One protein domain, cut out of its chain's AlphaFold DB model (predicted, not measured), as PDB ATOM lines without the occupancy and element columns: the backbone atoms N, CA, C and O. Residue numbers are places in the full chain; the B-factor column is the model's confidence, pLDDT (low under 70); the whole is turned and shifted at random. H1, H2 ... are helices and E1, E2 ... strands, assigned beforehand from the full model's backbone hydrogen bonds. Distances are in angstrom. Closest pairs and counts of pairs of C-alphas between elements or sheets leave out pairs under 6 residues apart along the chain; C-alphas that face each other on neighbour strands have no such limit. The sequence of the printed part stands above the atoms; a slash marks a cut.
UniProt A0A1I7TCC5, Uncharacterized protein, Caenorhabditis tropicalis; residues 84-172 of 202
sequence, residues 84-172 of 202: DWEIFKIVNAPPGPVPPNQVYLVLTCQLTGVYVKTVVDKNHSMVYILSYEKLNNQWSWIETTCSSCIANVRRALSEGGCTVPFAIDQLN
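Overview. This is residues 84 to 172 of the 202 residues of an uncharacterized protein of Caenorhabditis tropicalis (UniProt A0A1I7TCC5). A strongly twisted sheet of four antiparallel strands has one helix, H2, packed over one face at its E1 and E2 side, while two shorter helices lie toward the rim: H1, set off from the sheet, and H3, which grazes it near E3. E3 bends by 58 degrees at residue 132, where the sheet turns. The printed part has 89 residues, with three named helices and four named strands in the order H1 E1 E2 E3 E4 H2 H3; the sheet's order is E1 - E2 - E3 - E4, and the class is mixed, helices and strands. The whole is compact, with a radius of gyration of the C-alphas of 13.0 A and spans of 36 by 27 by 25 A.

Along the chain. H1, residues 84 to 92, begins at C-alpha 84, (34.980, 43.940, -42.910), and is 11.5 A long. E1, residues 103 to 108, measures 14.6 A, and E2, residues 115 to 120, 16.6 A. E3, residues 127 to 135, is the longest strand at 22.6 A, beginning at C-alpha 127, (16.642, 19.889, -48.324). E4, residues 138 to 143, measures 15.4 A. H2, residues 147 to 159, measures 18.5 A, and H3, residues 167 to 172, 9.1 A, ending at C-alpha 172, (5.244, 17.745, -39.793).

Arrangement. The strands form a meander, each the antiparallel neighbour of the one before. In the hairpin E1 and E2, N 107 and O 116 are within hydrogen-bond range at 2.8 A. In the hairpin E2 and E3, N 128 and O 119 are 2.7 A apart. In the hairpin E3 and E4, N 131 and O 142 are 2.8 A apart. H2 is on the sheet at a height over the sheet of 9.5 A, two layers of helix and sheet. It lies over E1 and E2, slantwise to the strands, at 50 degrees to E2 on the local plane. The closest C-alphas of E2 and H2 are those of Val 116 and Cys 149, 7.4 A apart. H3 only grazes the sheet with residues 167 to 169; its closest C-alpha pair with E3 is Tyr 128 and Ala 167, 5.6 A apart. H1 is not on the sheet and is apart from H2 and H3. In H1 and H2 every O i to N i+4 pair is within hydrogen-bond range; in H3, 1 of 2.

Size, cuts and confidence. The C-alphas farthest apart are those of Asp 84 and Asn 172, 39.8 A. The printed part has no cut, and no link is long. The mean pLDDT of the printed part is 70.2; 36 residues are under 70, among them 84 to 105.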
ATOM      1  N   ASP A  84      34.280  44.726 -43.915       61.31
ATOM      2  CA  ASP A  84      34.980  43.940 -42.910       61.31
ATOM      3  C   ASP A  84      34.012  42.991 -42.210       61.31
ATOM      4  O   ASP A  84      34.348  41.826 -42.009       61.31
ATOM      5  N   TRP A  85      32.781  43.422 -41.932       59.25
ATOM      6  CA  TRP A  85      31.713  42.545 -41.459       59.25
ATOM      7  C   TRP A  85      31.310  41.503 -42.511       59.25
ATOM      8  O   TRP A  85      31.194  40.326 -42.177       59.25
ATOM      9  N   GLU A  86      31.134  41.864 -43.787       58.16
ATOM     10  CA  GLU A  86      30.834  40.918 -44.881       58.16
ATOM     11  C   GLU A  86      31.936  39.865 -45.067       58.16
ATOM     12  O   GLU A  86      31.659  38.663 -45.123       58.16
ATOM     13  N   ILE A  87      33.198  40.288 -45.077       53.81
ATOM     14  CA  ILE A  87      34.361  39.400 -45.171       53.81
ATOM     15  C   ILE A  87      34.491  38.561 -43.898       53.81
ATOM     16  O   ILE A  87      34.713  37.354 -43.984       53.81
ATOM     17  N   PHE A  88      34.281  39.149 -42.718       56.09
ATOM     18  CA  PHE A  88      34.262  38.431 -41.444       56.09
ATOM     19  C   PHE A  88      33.228  37.307 -41.466       56.09
ATOM     20  O   PHE A  88      33.513  36.208 -40.992       56.09
ATOM     21  N   LYS A  89      32.062  37.533 -42.073       52.97
ATOM     22  CA  LYS A  89      31.005  36.527 -42.210       52.97
ATOM     23  C   LYS A  89      31.382  35.403 -43.163       52.97
ATOM     24  O   LYS A  89      31.085  34.254 -42.858       52.97
ATOM     25  N   ILE A  90      32.071  35.694 -44.265       47.28
ATOM     26  CA  ILE A  90      32.567  34.670 -45.202       47.28
ATOM     27  C   ILE A  90      33.693  33.843 -44.563       47.28
ATOM     28  O   ILE A  90      33.690  32.618 -44.655       47.28
ATOM     29  N   VAL A  91      34.639  34.502 -43.892       44.56
ATOM     30  CA  VAL A  91      35.837  33.876 -43.305       44.56
ATOM     31  C   VAL A  91      35.507  33.073 -42.045       44.56
ATOM     32  O   VAL A  91      36.111  32.029 -41.807       44.56
ATOM     33  N   ASN A  92      34.547  33.541 -41.245       43.62
ATOM     34  CA  ASN A  92      34.151  32.899 -39.990       43.62
ATOM     35  C   ASN A  92      32.847  32.110 -40.112       43.62
ATOM     36  O   ASN A  92      32.375  31.590 -39.100       43.62
ATOM     37  N   ALA A  93      32.273  31.990 -41.317       46.50
ATOM     38  CA  ALA A  93      31.229  31.012 -41.580       46.50
ATOM     39  C   ALA A  93      31.800  29.636 -41.213       46.50
ATOM     40  O   ALA A  93      32.751  29.179 -41.855       46.50
ATOM     41  N   PRO A  94      31.272  28.964 -40.174       39.59
ATOM     42  CA  PRO A  94      31.847  27.703 -39.765       39.59
ATOM     43  C   PRO A  94      31.724  26.723 -40.932       39.59
ATOM     44  O   PRO A  94      30.650  26.675 -41.552       39.59
ATOM     45  N   PRO A  95      32.778  25.939 -41.233       44.81
ATOM     46  CA  PRO A  95      32.686  24.848 -42.182       44.81
ATOM     47  C   PRO A  95      31.673  23.856 -41.615       44.81
ATOM     48  O   PRO A  95      31.982  23.008 -40.781       44.81
ATOM     49  N   GLY A  96      30.412  24.008 -42.015       43.31
ATOM     50  CA  GLY A  96      29.423  22.966 -41.806       43.31
ATOM     51  C   GLY A  96      29.913  21.695 -42.509       43.31
ATOM     52  O   GLY A  96      30.690  21.796 -43.460       43.31
ATOM     53  N   PRO A  97      29.470  20.502 -42.091       47.56
ATOM     54  CA  PRO A  97      29.908  19.218 -42.652       47.56
ATOM     55  C   PRO A  97      29.295  18.951 -44.040       47.56
ATOM     56  O   PRO A  97      28.795  17.864 -44.317       47.56
ATOM     57  N   VAL A  98      29.279  19.965 -44.899       51.88
ATOM     58  CA  VAL A  98      28.503  20.024 -46.130       51.88
ATOM     59  C   VAL A  98      29.448  20.494 -47.230       51.88
ATOM     60  O   VAL A  98      29.769  21.684 -47.287       51.88
ATOM     61  N   PRO A  99      29.971  19.585 -48.067       57.12
ATOM     62  CA  PRO A  99      30.771  19.975 -49.217       57.12
ATOM     63  C   PRO A  99      29.999  20.961 -50.122       57.12
ATOM     64  O   PRO A  99      28.772  20.916 -50.195       57.12
ATOM     65  N   PRO A 100      30.697  21.884 -50.807       57.31
ATOM     66  CA  PRO A 100      30.076  23.023 -51.495       57.31
ATOM     67  C   PRO A 100      29.071  22.627 -52.589       57.31
ATOM     68  O   PRO A 100      28.183  23.400 -52.922       57.31
ATOM     69  N   ASN A 101      29.154  21.400 -53.103       59.19
ATOM     70  CA  ASN A 101      28.191  20.821 -54.044       59.19
ATOM     71  C   ASN A 101      26.808  20.511 -53.435       59.19
ATOM     72  O   ASN A 101      25.894  20.164 -54.178       59.19
ATOM     73  N   GLN A 102      26.665  20.592 -52.112       59.75
ATOM     74  CA  GLN A 102      25.429  20.329 -51.371       59.75
ATOM     75  C   GLN A 102      24.743  21.611 -50.875       59.75
ATOM     76  O   GLN A 102      23.719  21.533 -50.200       59.75
ATOM     77  N   VAL A 103      25.289  22.792 -51.182       67.38
ATOM     78  CA  VAL A 103      24.681  24.082 -50.833       67.38
ATOM     79  C   VAL A 103      23.982  24.646 -52.065       67.38
ATOM     80  O   VAL A 103      24.634  24.940 -53.063       67.38
ATOM     81  N   TYR A 104      22.659  24.800 -52.000       64.94
ATOM     82  CA  TYR A 104      21.883  25.363 -53.114       64.94
ATOM     83  C   TYR A 104      21.741  26.883 -53.056       64.94
ATOM     84  O   TYR A 104      21.713  27.531 -54.099       64.94
ATOM     85  N   LEU A 105      21.645  27.460 -51.858       67.38
ATOM     86  CA  LEU A 105      21.334  28.870 -51.670       67.38
ATOM     87  C   LEU A 105      21.858  29.350 -50.319       67.38
ATOM     88  O   LEU A 105      21.778  28.639 -49.314       67.38
ATOM     89  N   VAL A 106      22.361  30.580 -50.300       72.88
ATOM     90  CA  VAL A 106      22.667  31.335 -49.086       72.88
ATOM     91  C   VAL A 106      22.002  32.694 -49.238       72.88
ATOM     92  O   VAL A 106      22.182  33.357 -50.256       72.88
ATOM     93  N   LEU A 107      21.207  33.086 -48.252       72.56
ATOM     94  CA  LEU A 107      20.485  34.351 -48.232       72.56
ATOM     95  C   LEU A 107      20.475  34.932 -46.825       72.56
ATOM     96  O   LEU A 107      20.541  34.202 -45.838       72.56
ATOM     97  N   THR A 108      20.354  36.246 -46.726       72.38
ATOM     98  CA  THR A 108      20.136  36.920 -45.445       72.38
ATOM     99  C   THR A 108      18.644  37.139 -45.275       72.38
ATOM    100  O   THR A 108      17.978  37.655 -46.175       72.38
ATOM    101  N   CYS A 109      18.088  36.729 -44.139       71.19
ATOM    102  CA  CYS A 109      16.673  36.943 -43.897       71.19
ATOM    103  C   CYS A 109      16.423  38.407 -43.525       71.19
ATOM    104  O   CYS A 109      16.952  38.895 -42.533       71.19
ATOM    105  N   GLN A 110      15.601  39.106 -44.307       70.94
ATOM    106  CA  GLN A 110      15.364  40.546 -44.134       70.94
ATOM    107  C   GLN A 110      14.653  40.894 -42.816       70.94
ATOM    108  O   GLN A 110      14.821  41.992 -42.303       70.94
ATOM    109  N   LEU A 111      13.878  39.959 -42.255       69.81
ATOM    110  CA  LEU A 111      13.137  40.178 -41.007       69.81
ATOM    111  C   LEU A 111      14.016  40.054 -39.763       69.81
ATOM    112  O   LEU A 111      13.883  40.830 -38.824       69.81
ATOM    113  N   THR A 112      14.880  39.043 -39.734       68.94
ATOM    114  CA  THR A 112      15.678  38.698 -38.550       68.94
ATOM    115  C   THR A 112      17.137  39.126 -38.675       68.94
ATOM    116  O   THR A 112      17.867  39.080 -37.692       68.94
ATOM    117  N   GLY A 113      17.587  39.512 -39.872       68.56
ATOM    118  CA  GLY A 113      18.985  39.834 -40.169       68.56
ATOM    119  C   GLY A 113      19.933  38.631 -40.117       68.56
ATOM    120  O   GLY A 113      21.136  38.797 -40.304       68.56
ATOM    121  N   VAL A 114      19.422  37.420 -39.858       74.00
ATOM    122  CA  VAL A 114      20.240  36.206 -39.729       74.00
ATOM    123  C   VAL A 114      20.497  35.564 -41.086       74.00
ATOM    124  O   VAL A 114      19.678  35.642 -42.008       74.00
ATOM    125  N   TYR A 115      21.629  34.875 -41.193       74.12
ATOM    126  CA  TYR A 115      21.957  34.096 -42.381       74.12
ATOM    127  C   TYR A 115      21.112  32.850 -42.443       74.12
ATOM    128  O   TYR A 115      20.952  32.168 -41.438       74.12
ATOM    129  N   VAL A 116      20.645  32.527 -43.638       76.38
ATOM    130  CA  VAL A 116      19.930  31.301 -43.945       76.38
ATOM    131  C   VAL A 116      20.649  30.611 -45.093       76.38
ATOM    132  O   VAL A 116      20.918  31.218 -46.128       76.38
ATOM    133  N   LYS A 117      20.968  29.333 -44.925       80.19
ATOM    134  CA  LYS A 117      21.531  28.498 -45.985       80.19
ATOM    135  C   LYS A 117      20.683  27.262 -46.198       80.19
ATOM    136  O   LYS A 117      20.132  26.701 -45.252       80.19
ATOM    137  N   THR A 118      20.625  26.809 -47.438       78.12
ATOM    138  CA  THR A 118      19.914  25.590 -47.808       78.12
ATOM    139  C   THR A 118      20.918  24.511 -48.156       78.12
ATOM    140  O   THR A 118      21.747  24.688 -49.055       78.12
ATOM    141  N   VAL A 119      20.837  23.403 -47.437       77.69
ATOM    142  CA  VAL A 119      21.758  22.276 -47.516       77.69
ATOM    143  C   VAL A 119      21.002  21.043 -47.964       77.69
ATOM    144  O   VAL A 119      19.860  20.830 -47.580       77.69
ATOM    145  N   VAL A 120      21.663  20.209 -48.743       71.88
ATOM    146  CA  VAL A 120      21.117  18.966 -49.262       71.88
ATOM    147  C   VAL A 120      21.868  17.801 -48.643       71.88
ATOM    148  O   VAL A 120      23.087  17.861 -48.482       71.88
ATOM    149  N   ASP A 121      21.157  16.728 -48.306       68.94
ATOM    150  CA  ASP A 121      21.814  15.515 -47.815       68.94
ATOM    151  C   ASP A 121      22.712  14.869 -48.890       68.94
ATOM    152  O   ASP A 121      22.555  15.090 -50.091       68.94
ATOM    153  N   LYS A 122      23.633  13.997 -48.472       66.19
ATOM    154  CA  LYS A 122      24.560  13.251 -49.340       66.19
ATOM    155  C   LYS A 122      23.873  12.531 -50.495       66.19
ATOM    156  O   LYS A 122      24.465  12.414 -51.565       66.19
ATOM    157  N   ASN A 123      22.636  12.091 -50.287       68.00
ATOM    158  CA  ASN A 123      21.855  11.355 -51.276       68.00
ATOM    159  C   ASN A 123      20.963  12.249 -52.147       68.00
ATOM    160  O   ASN A 123      20.221  11.729 -52.974       68.00
ATOM    161  N   HIS A 124      20.996  13.572 -51.953       67.31
ATOM    162  CA  HIS A 124      20.078  14.515 -52.594       67.31
ATOM    163  C   HIS A 124      18.601  14.153 -52.387       67.31
ATOM    164  O   HIS A 124      17.753  14.399 -53.240       67.31
ATOM    165  N   SER A 125      18.305  13.547 -51.236       70.25
ATOM    166  CA  SER A 125      16.971  13.089 -50.856       70.25
ATOM    167  C   SER A 125      16.152  14.181 -50.183       70.25
ATOM    168  O   SER A 125      14.938  14.188 -50.345       70.25
ATOM    169  N   MET A 126      16.794  15.081 -49.429       73.44
ATOM    170  CA  MET A 126      16.110  16.126 -48.665       73.44
ATOM    171  C   MET A 126      16.891  17.430 -48.606       73.44
ATOM    172  O   MET A 126      18.126  17.429 -48.580       73.44
ATOM    173  N   VAL A 127      16.139  18.530 -48.533       77.44
ATOM    174  CA  VAL A 127      16.642  19.889 -48.324       77.44
ATOM    175  C   VAL A 127      16.406  20.324 -46.879       77.44
ATOM    176  O   VAL A 127      15.270  20.375 -46.407       77.44
ATOM    177  N   TYR A 128      17.483  20.704 -46.204       81.31
ATOM    178  CA  TYR A 128      17.495  21.338 -44.891       81.31
ATOM    179  C   TYR A 128      17.673  22.844 -45.047       81.31
ATOM    180  O   TYR A 128      18.485  23.306 -45.851       81.31
ATOM    181  N   ILE A 129      16.940  23.619 -44.253       82.25
ATOM    182  CA  ILE A 129      17.048  25.078 -44.225       82.25
ATOM    183  C   ILE A 129      17.589  25.469 -42.855       82.25
ATOM    184  O   ILE A 129      16.940  25.232 -41.838       82.25
ATOM    185  N   LEU A 130      18.786  26.050 -42.832       82.94
ATOM    186  CA  LEU A 130      19.512  26.340 -41.602       82.94
ATOM    187  C   LEU A 130      19.699  27.844 -41.424       82.94
ATOM    188  O   LEU A 130      20.151  28.496 -42.363       82.94
ATOM    189  N   SER A 131      19.421  28.379 -40.237       83.19
ATOM    190  CA  SER A 131      19.791  29.736 -39.829       83.19
ATOM    191  C   SER A 131      21.086  29.757 -39.010       83.19
ATOM    192  O   SER A 131      21.415  28.795 -38.315       83.19
ATOM    193  N   TYR A 132      21.857  30.841 -39.120       81.50
ATOM    194  CA  TYR A 132      23.057  31.069 -38.315       81.50
ATOM    195  C   TYR A 132      22.710  31.890 -37.082       81.50
ATOM    196  O   TYR A 132      22.455  33.093 -37.172       81.50
ATOM    197  N   GLU A 133      22.697  31.233 -35.929       80.56
ATOM    198  CA  GLU A 133      22.236  31.818 -34.678       80.56
ATOM    199  C   GLU A 133      23.247  31.580 -33.559       80.56
ATOM    200  O   GLU A 133      24.065  30.657 -33.595       80.56
ATOM    201  N   LYS A 134      23.219  32.454 -32.551       78.69
ATOM    202  CA  LYS A 134      24.108  32.365 -31.394       78.69
ATOM    203  C   LYS A 134      23.411  31.605 -30.269       78.69
ATOM    204  O   LYS A 134      22.581  32.166 -29.560       78.69
ATOM    205  N   LEU A 135      23.797  30.350 -30.066       77.06
ATOM    206  CA  LEU A 135      23.315  29.487 -28.986       77.06
ATOM    207  C   LEU A 135      24.411  29.282 -27.947       77.06
ATOM    208  O   LEU A 135      25.539  28.942 -28.283       77.06
ATOM    209  N   ASN A 136      24.095  29.471 -26.665       81.25
ATOM    210  CA  ASN A 136      25.042  29.236 -25.563       81.25
ATOM    211  C   ASN A 136      26.403  29.934 -25.761       81.25
ATOM    212  O   ASN A 136      27.462  29.377 -25.487       81.25
ATOM    213  N   ASN A 137      26.365  31.174 -26.254       77.38
ATOM    214  CA  ASN A 137      27.532  31.998 -26.574       77.38
ATOM    215  C   ASN A 137      28.433  31.483 -27.719       77.38
ATOM    216  O   ASN A 137      29.491  32.061 -27.965       77.38
ATOM    217  N   GLN A 138      27.990  30.469 -28.458       76.81
ATOM    218  CA  GLN A 138      28.652  29.938 -29.640       76.81
ATOM    219  C   GLN A 138      27.749  30.130 -30.859       76.81
ATOM    220  O   GLN A 138      26.544  29.905 -30.803       76.81
ATOM    221  N   TRP A 139      28.321  30.574 -31.971       75.44
ATOM    222  CA  TRP A 139      27.572  30.668 -33.215       75.44
ATOM    223  C   TRP A 139      27.479  29.297 -33.887       75.44
ATOM    224  O   TRP A 139      28.495  28.621 -34.068       75.44
ATOM    225  N   SER A 140      26.270  28.885 -34.257       78.25
ATOM    226  CA  SER A 140      26.012  27.590 -34.880       78.25
ATOM    227  C   SER A 140      24.923  27.683 -35.948       78.25
ATOM    228  O   SER A 140      24.110  28.605 -35.980       78.25
ATOM    229  N   TRP A 141      24.942  26.717 -36.866       77.69
ATOM    230  CA  TRP A 141      23.859  26.515 -37.821       77.69
ATOM    231  C   TRP A 141      22.791  25.640 -37.178       77.69
ATOM    232  O   TRP A 141      23.095  24.518 -36.769       77.69
ATOM    233  N   ILE A 142      21.563  26.135 -37.122       80.06
ATOM    234  CA  ILE A 142      20.400  25.409 -36.605       80.06
ATOM    235  C   ILE A 142      19.278  25.402 -37.625       80.06
ATOM    236  O   ILE A 142      19.279  26.220 -38.536       80.06
ATOM    237  N   GLU A 143      18.325  24.485 -37.492       82.00
ATOM    238  CA  GLU A 143      17.137  24.498 -38.342       82.00
ATOM    239  C   GLU A 143      16.348  25.787 -38.142       82.00
ATOM    240  O   GLU A 143      16.066  26.200 -37.016       82.00
ATOM    241  N   THR A 144      16.016  26.443 -39.254       82.06
ATOM    242  CA  THR A 144      15.303  27.712 -39.184       82.06
ATOM    243  C   THR A 144      13.831  27.487 -38.861       82.06
ATOM    244  O   THR A 144      13.175  26.617 -39.430       82.06
ATOM    245  N   THR A 145      13.290  28.330 -37.990       83.00
ATOM    246  CA  THR A 145      11.860  28.363 -37.644       83.00
ATOM    247  C   THR A 145      11.122  29.523 -38.315       83.00
ATOM    248  O   THR A 145       9.908  29.665 -38.175       83.00
ATOM    249  N   CYS A 146      11.831  30.370 -39.066       83.19
ATOM    250  CA  CYS A 146      11.244  31.559 -39.667       83.19
ATOM    251  C   CYS A 146      10.469  31.220 -40.949       83.19
ATOM    252  O   CYS A 146      11.052  30.926 -41.998       83.19
ATOM    253  N   SER A 147       9.140  31.324 -40.875       84.69
ATOM    254  CA  SER A 147       8.210  31.010 -41.967       84.69
ATOM    255  C   SER A 147       8.485  31.804 -43.247       84.69
ATOM    256  O   SER A 147       8.440  31.244 -44.341       84.69
ATOM    257  N   SER A 148       8.836  33.086 -43.132       83.69
ATOM    258  CA  SER A 148       9.156  33.931 -44.288       83.69
ATOM    259  C   SER A 148      10.447  33.503 -44.982       83.69
ATOM    260  O   SER A 148      10.485  33.457 -46.212       83.69
ATOM    261  N   CYS A 149      11.499  33.146 -44.228       79.31
ATOM    262  CA  CYS A 149      12.728  32.662 -44.855       79.31
ATOM    263  C   CYS A 149      12.475  31.298 -45.534       79.31
ATOM    264  O   CYS A 149      12.943  31.083 -46.651       79.31
ATOM    265  N   ILE A 150      11.672  30.416 -44.921       83.06
ATOM    266  CA  ILE A 150      11.265  29.127 -45.512       83.06
ATOM    267  C   ILE A 150      10.499  29.341 -46.827       83.06
ATOM    268  O   ILE A 150      10.815  28.707 -47.834       83.06
ATOM    269  N   ALA A 151       9.524  30.251 -46.852       81.94
ATOM    270  CA  ALA A 151       8.742  30.550 -48.052       81.94
ATOM    271  C   ALA A 151       9.612  31.108 -49.192       81.94
ATOM    272  O   ALA A 151       9.486  30.675 -50.339       81.94
ATOM    273  N   ASN A 152      10.540  32.015 -48.876       80.88
ATOM    274  CA  ASN A 152      11.463  32.581 -49.860       80.88
ATOM    275  C   ASN A 152      12.404  31.528 -50.449       80.88
ATOM    276  O   ASN A 152      12.604  31.498 -51.663       80.88
ATOM    277  N   VAL A 153      12.933  30.638 -49.606       79.81
ATOM    278  CA  VAL A 153      13.738  29.495 -50.050       79.81
ATOM    279  C   VAL A 153      12.939  28.599 -50.995       79.81
ATOM    280  O   VAL A 153      13.439  28.229 -52.055       79.81
ATOM    281  N   ARG A 154      11.695  28.264 -50.635       82.25
ATOM    282  CA  ARG A 154      10.821  27.418 -51.463       82.25
ATOM    283  C   ARG A 154      10.598  28.018 -52.838       82.25
ATOM    284  O   ARG A 154      10.759  27.318 -53.833       82.25
ATOM    285  N   ARG A 155      10.286  29.314 -52.890       80.56
ATOM    286  CA  ARG A 155      10.101  30.037 -54.148       80.56
ATOM    287  C   ARG A 155      11.364  29.980 -55.009       80.56
ATOM    288  O   ARG A 155      11.296  29.484 -56.129       80.56
ATOM    289  N   ALA A 156      12.514  30.366 -54.456       75.38
ATOM    290  CA  ALA A 156      13.782  30.388 -55.189       75.38
ATOM    291  C   ALA A 156      14.184  29.001 -55.728       75.38
ATOM    292  O   ALA A 156      14.627  28.870 -56.868       75.38
ATOM    293  N   LEU A 157      13.992  27.943 -54.935       74.25
ATOM    294  CA  LEU A 157      14.297  26.577 -55.367       74.25
ATOM    295  C   LEU A 157      13.293  26.043 -56.398       74.25
ATOM    296  O   LEU A 157      13.694  25.289 -57.284       74.25
ATOM    297  N   SER A 158      12.021  26.442 -56.320       77.12
ATOM    298  CA  SER A 158      11.007  26.065 -57.314       77.12
ATOM    299  C   SER A 158      11.258  26.713 -58.678       77.12
ATOM    300  O   SER A 158      11.155  26.040 -59.701       77.12
ATOM    301  N   GLU A 159      11.676  27.981 -58.697       73.62
ATOM    302  CA  GLU A 159      12.051  28.711 -59.915       73.62
ATOM    303  C   GLU A 159      13.306  28.110 -60.564       73.62
ATOM    304  O   GLU A 159      13.375  27.980 -61.786       73.62
ATOM    305  N   GLY A 160      14.256  27.644 -59.746       65.62
ATOM    306  CA  GLY A 160      15.442  26.906 -60.192       65.62
ATOM    307  C   GLY A 160      15.188  25.446 -60.598       65.62
ATOM    308  O   GLY A 160      16.133  24.751 -60.974       65.62
ATOM    309  N   GLY A 161      13.944  24.956 -60.517       67.44
ATOM    310  CA  GLY A 161      13.571  23.594 -60.912       67.44
ATOM    311  C   GLY A 161      14.032  22.489 -59.951       67.44
ATOM    312  O   GLY A 161      14.226  21.350 -60.377       67.44
ATOM    313  N   CYS A 162      14.229  22.794 -58.665       69.00
ATOM    314  CA  CYS A 162      14.580  21.792 -57.659       69.00
ATOM    315  C   CYS A 162      13.371  20.900 -57.326       69.00
ATOM    316  O   CYS A 162      12.323  21.391 -56.912       69.00
ATOM    317  N   THR A 163      13.522  19.583 -57.475       69.75
ATOM    318  CA  THR A 163      12.469  18.580 -57.208       69.75
ATOM    319  C   THR A 163      12.631  17.859 -55.867       69.75
ATOM    320  O   THR A 163      11.861  16.950 -55.558       69.75
ATOM    321  N   VAL A 164      13.640  18.229 -55.075       71.38
ATOM    322  CA  VAL A 164      13.970  17.570 -53.805       71.38
ATOM    323  C   VAL A 164      13.028  18.068 -52.697       71.38
ATOM    324  O   VAL A 164      12.880  19.283 -52.543       71.38
ATOM    325  N   PRO A 165      12.404  17.174 -51.908       75.31
ATOM    326  CA  PRO A 165      11.506  17.567 -50.825       75.31
ATOM    327  C   PRO A 165      12.246  18.246 -49.659       75.31
ATOM    328  O   PRO A 165      13.429  17.993 -49.414       75.31
ATOM    329  N   PHE A 166      11.542  19.095 -48.906       79.44
ATOM    330  CA  PHE A 166      12.096  19.756 -47.720       79.44
ATOM    331  C   PHE A 166      11.954  18.868 -46.482       79.44
ATOM    332  O   PHE A 166      10.871  18.359 -46.201       79.44
ATOM    333  N   ALA A 167      13.025  18.747 -45.696       77.00
ATOM    334  CA  ALA A 167      13.040  17.944 -44.470       77.00
ATOM    335  C   ALA A 167      11.981  18.411 -43.451       77.00
ATOM    336  O   ALA A 167      11.326  17.595 -42.808       77.00
ATOM    337  N   ILE A 168      11.744  19.727 -43.373       74.56
ATOM    338  CA  ILE A 168      10.745  20.322 -42.474       74.56
ATOM    339  C   ILE A 168       9.310  19.863 -42.772       74.56
ATOM    340  O   ILE A 168       8.477  19.817 -41.872       74.56
ATOM    341  N   ASP A 169       9.012  19.505 -44.025       76.12
ATOM    342  CA  ASP A 169       7.679  19.033 -44.391       76.12
ATOM    343  C   ASP A 169       7.446  17.612 -43.888       76.12
ATOM    344  O   ASP A 169       6.336  17.295 -43.480       76.12
ATOM    345  N   GLN A 170       8.487  16.779 -43.843       65.88
ATOM    346  CA  GLN A 170       8.372  15.398 -43.383       65.88
ATOM    347  C   GLN A 170       8.223  15.300 -41.859       65.88
ATOM    348  O   GLN A 170       7.385  14.541 -41.380       65.88
ATOM    349  N   LEU A 171       8.937  16.146 -41.107       60.34
ATOM    350  CA  LEU A 171       8.789  16.244 -39.648       60.34
ATOM    351  C   LEU A 171       7.357  16.617 -39.226       60.34
ATOM    352  O   LEU A 171       6.880  16.171 -38.184       60.34
ATOM    353  N   ASN A 172       6.641  17.392 -40.049       57.44
ATOM    354  CA  ASN A 172       5.244  17.745 -39.793       57.44
ATOM    355  C   ASN A 172       4.256  16.600 -40.071       57.44
ATOM    356  O   ASN A 172       3.180  16.591 -39.473       57.44
TER     357      ASN A 172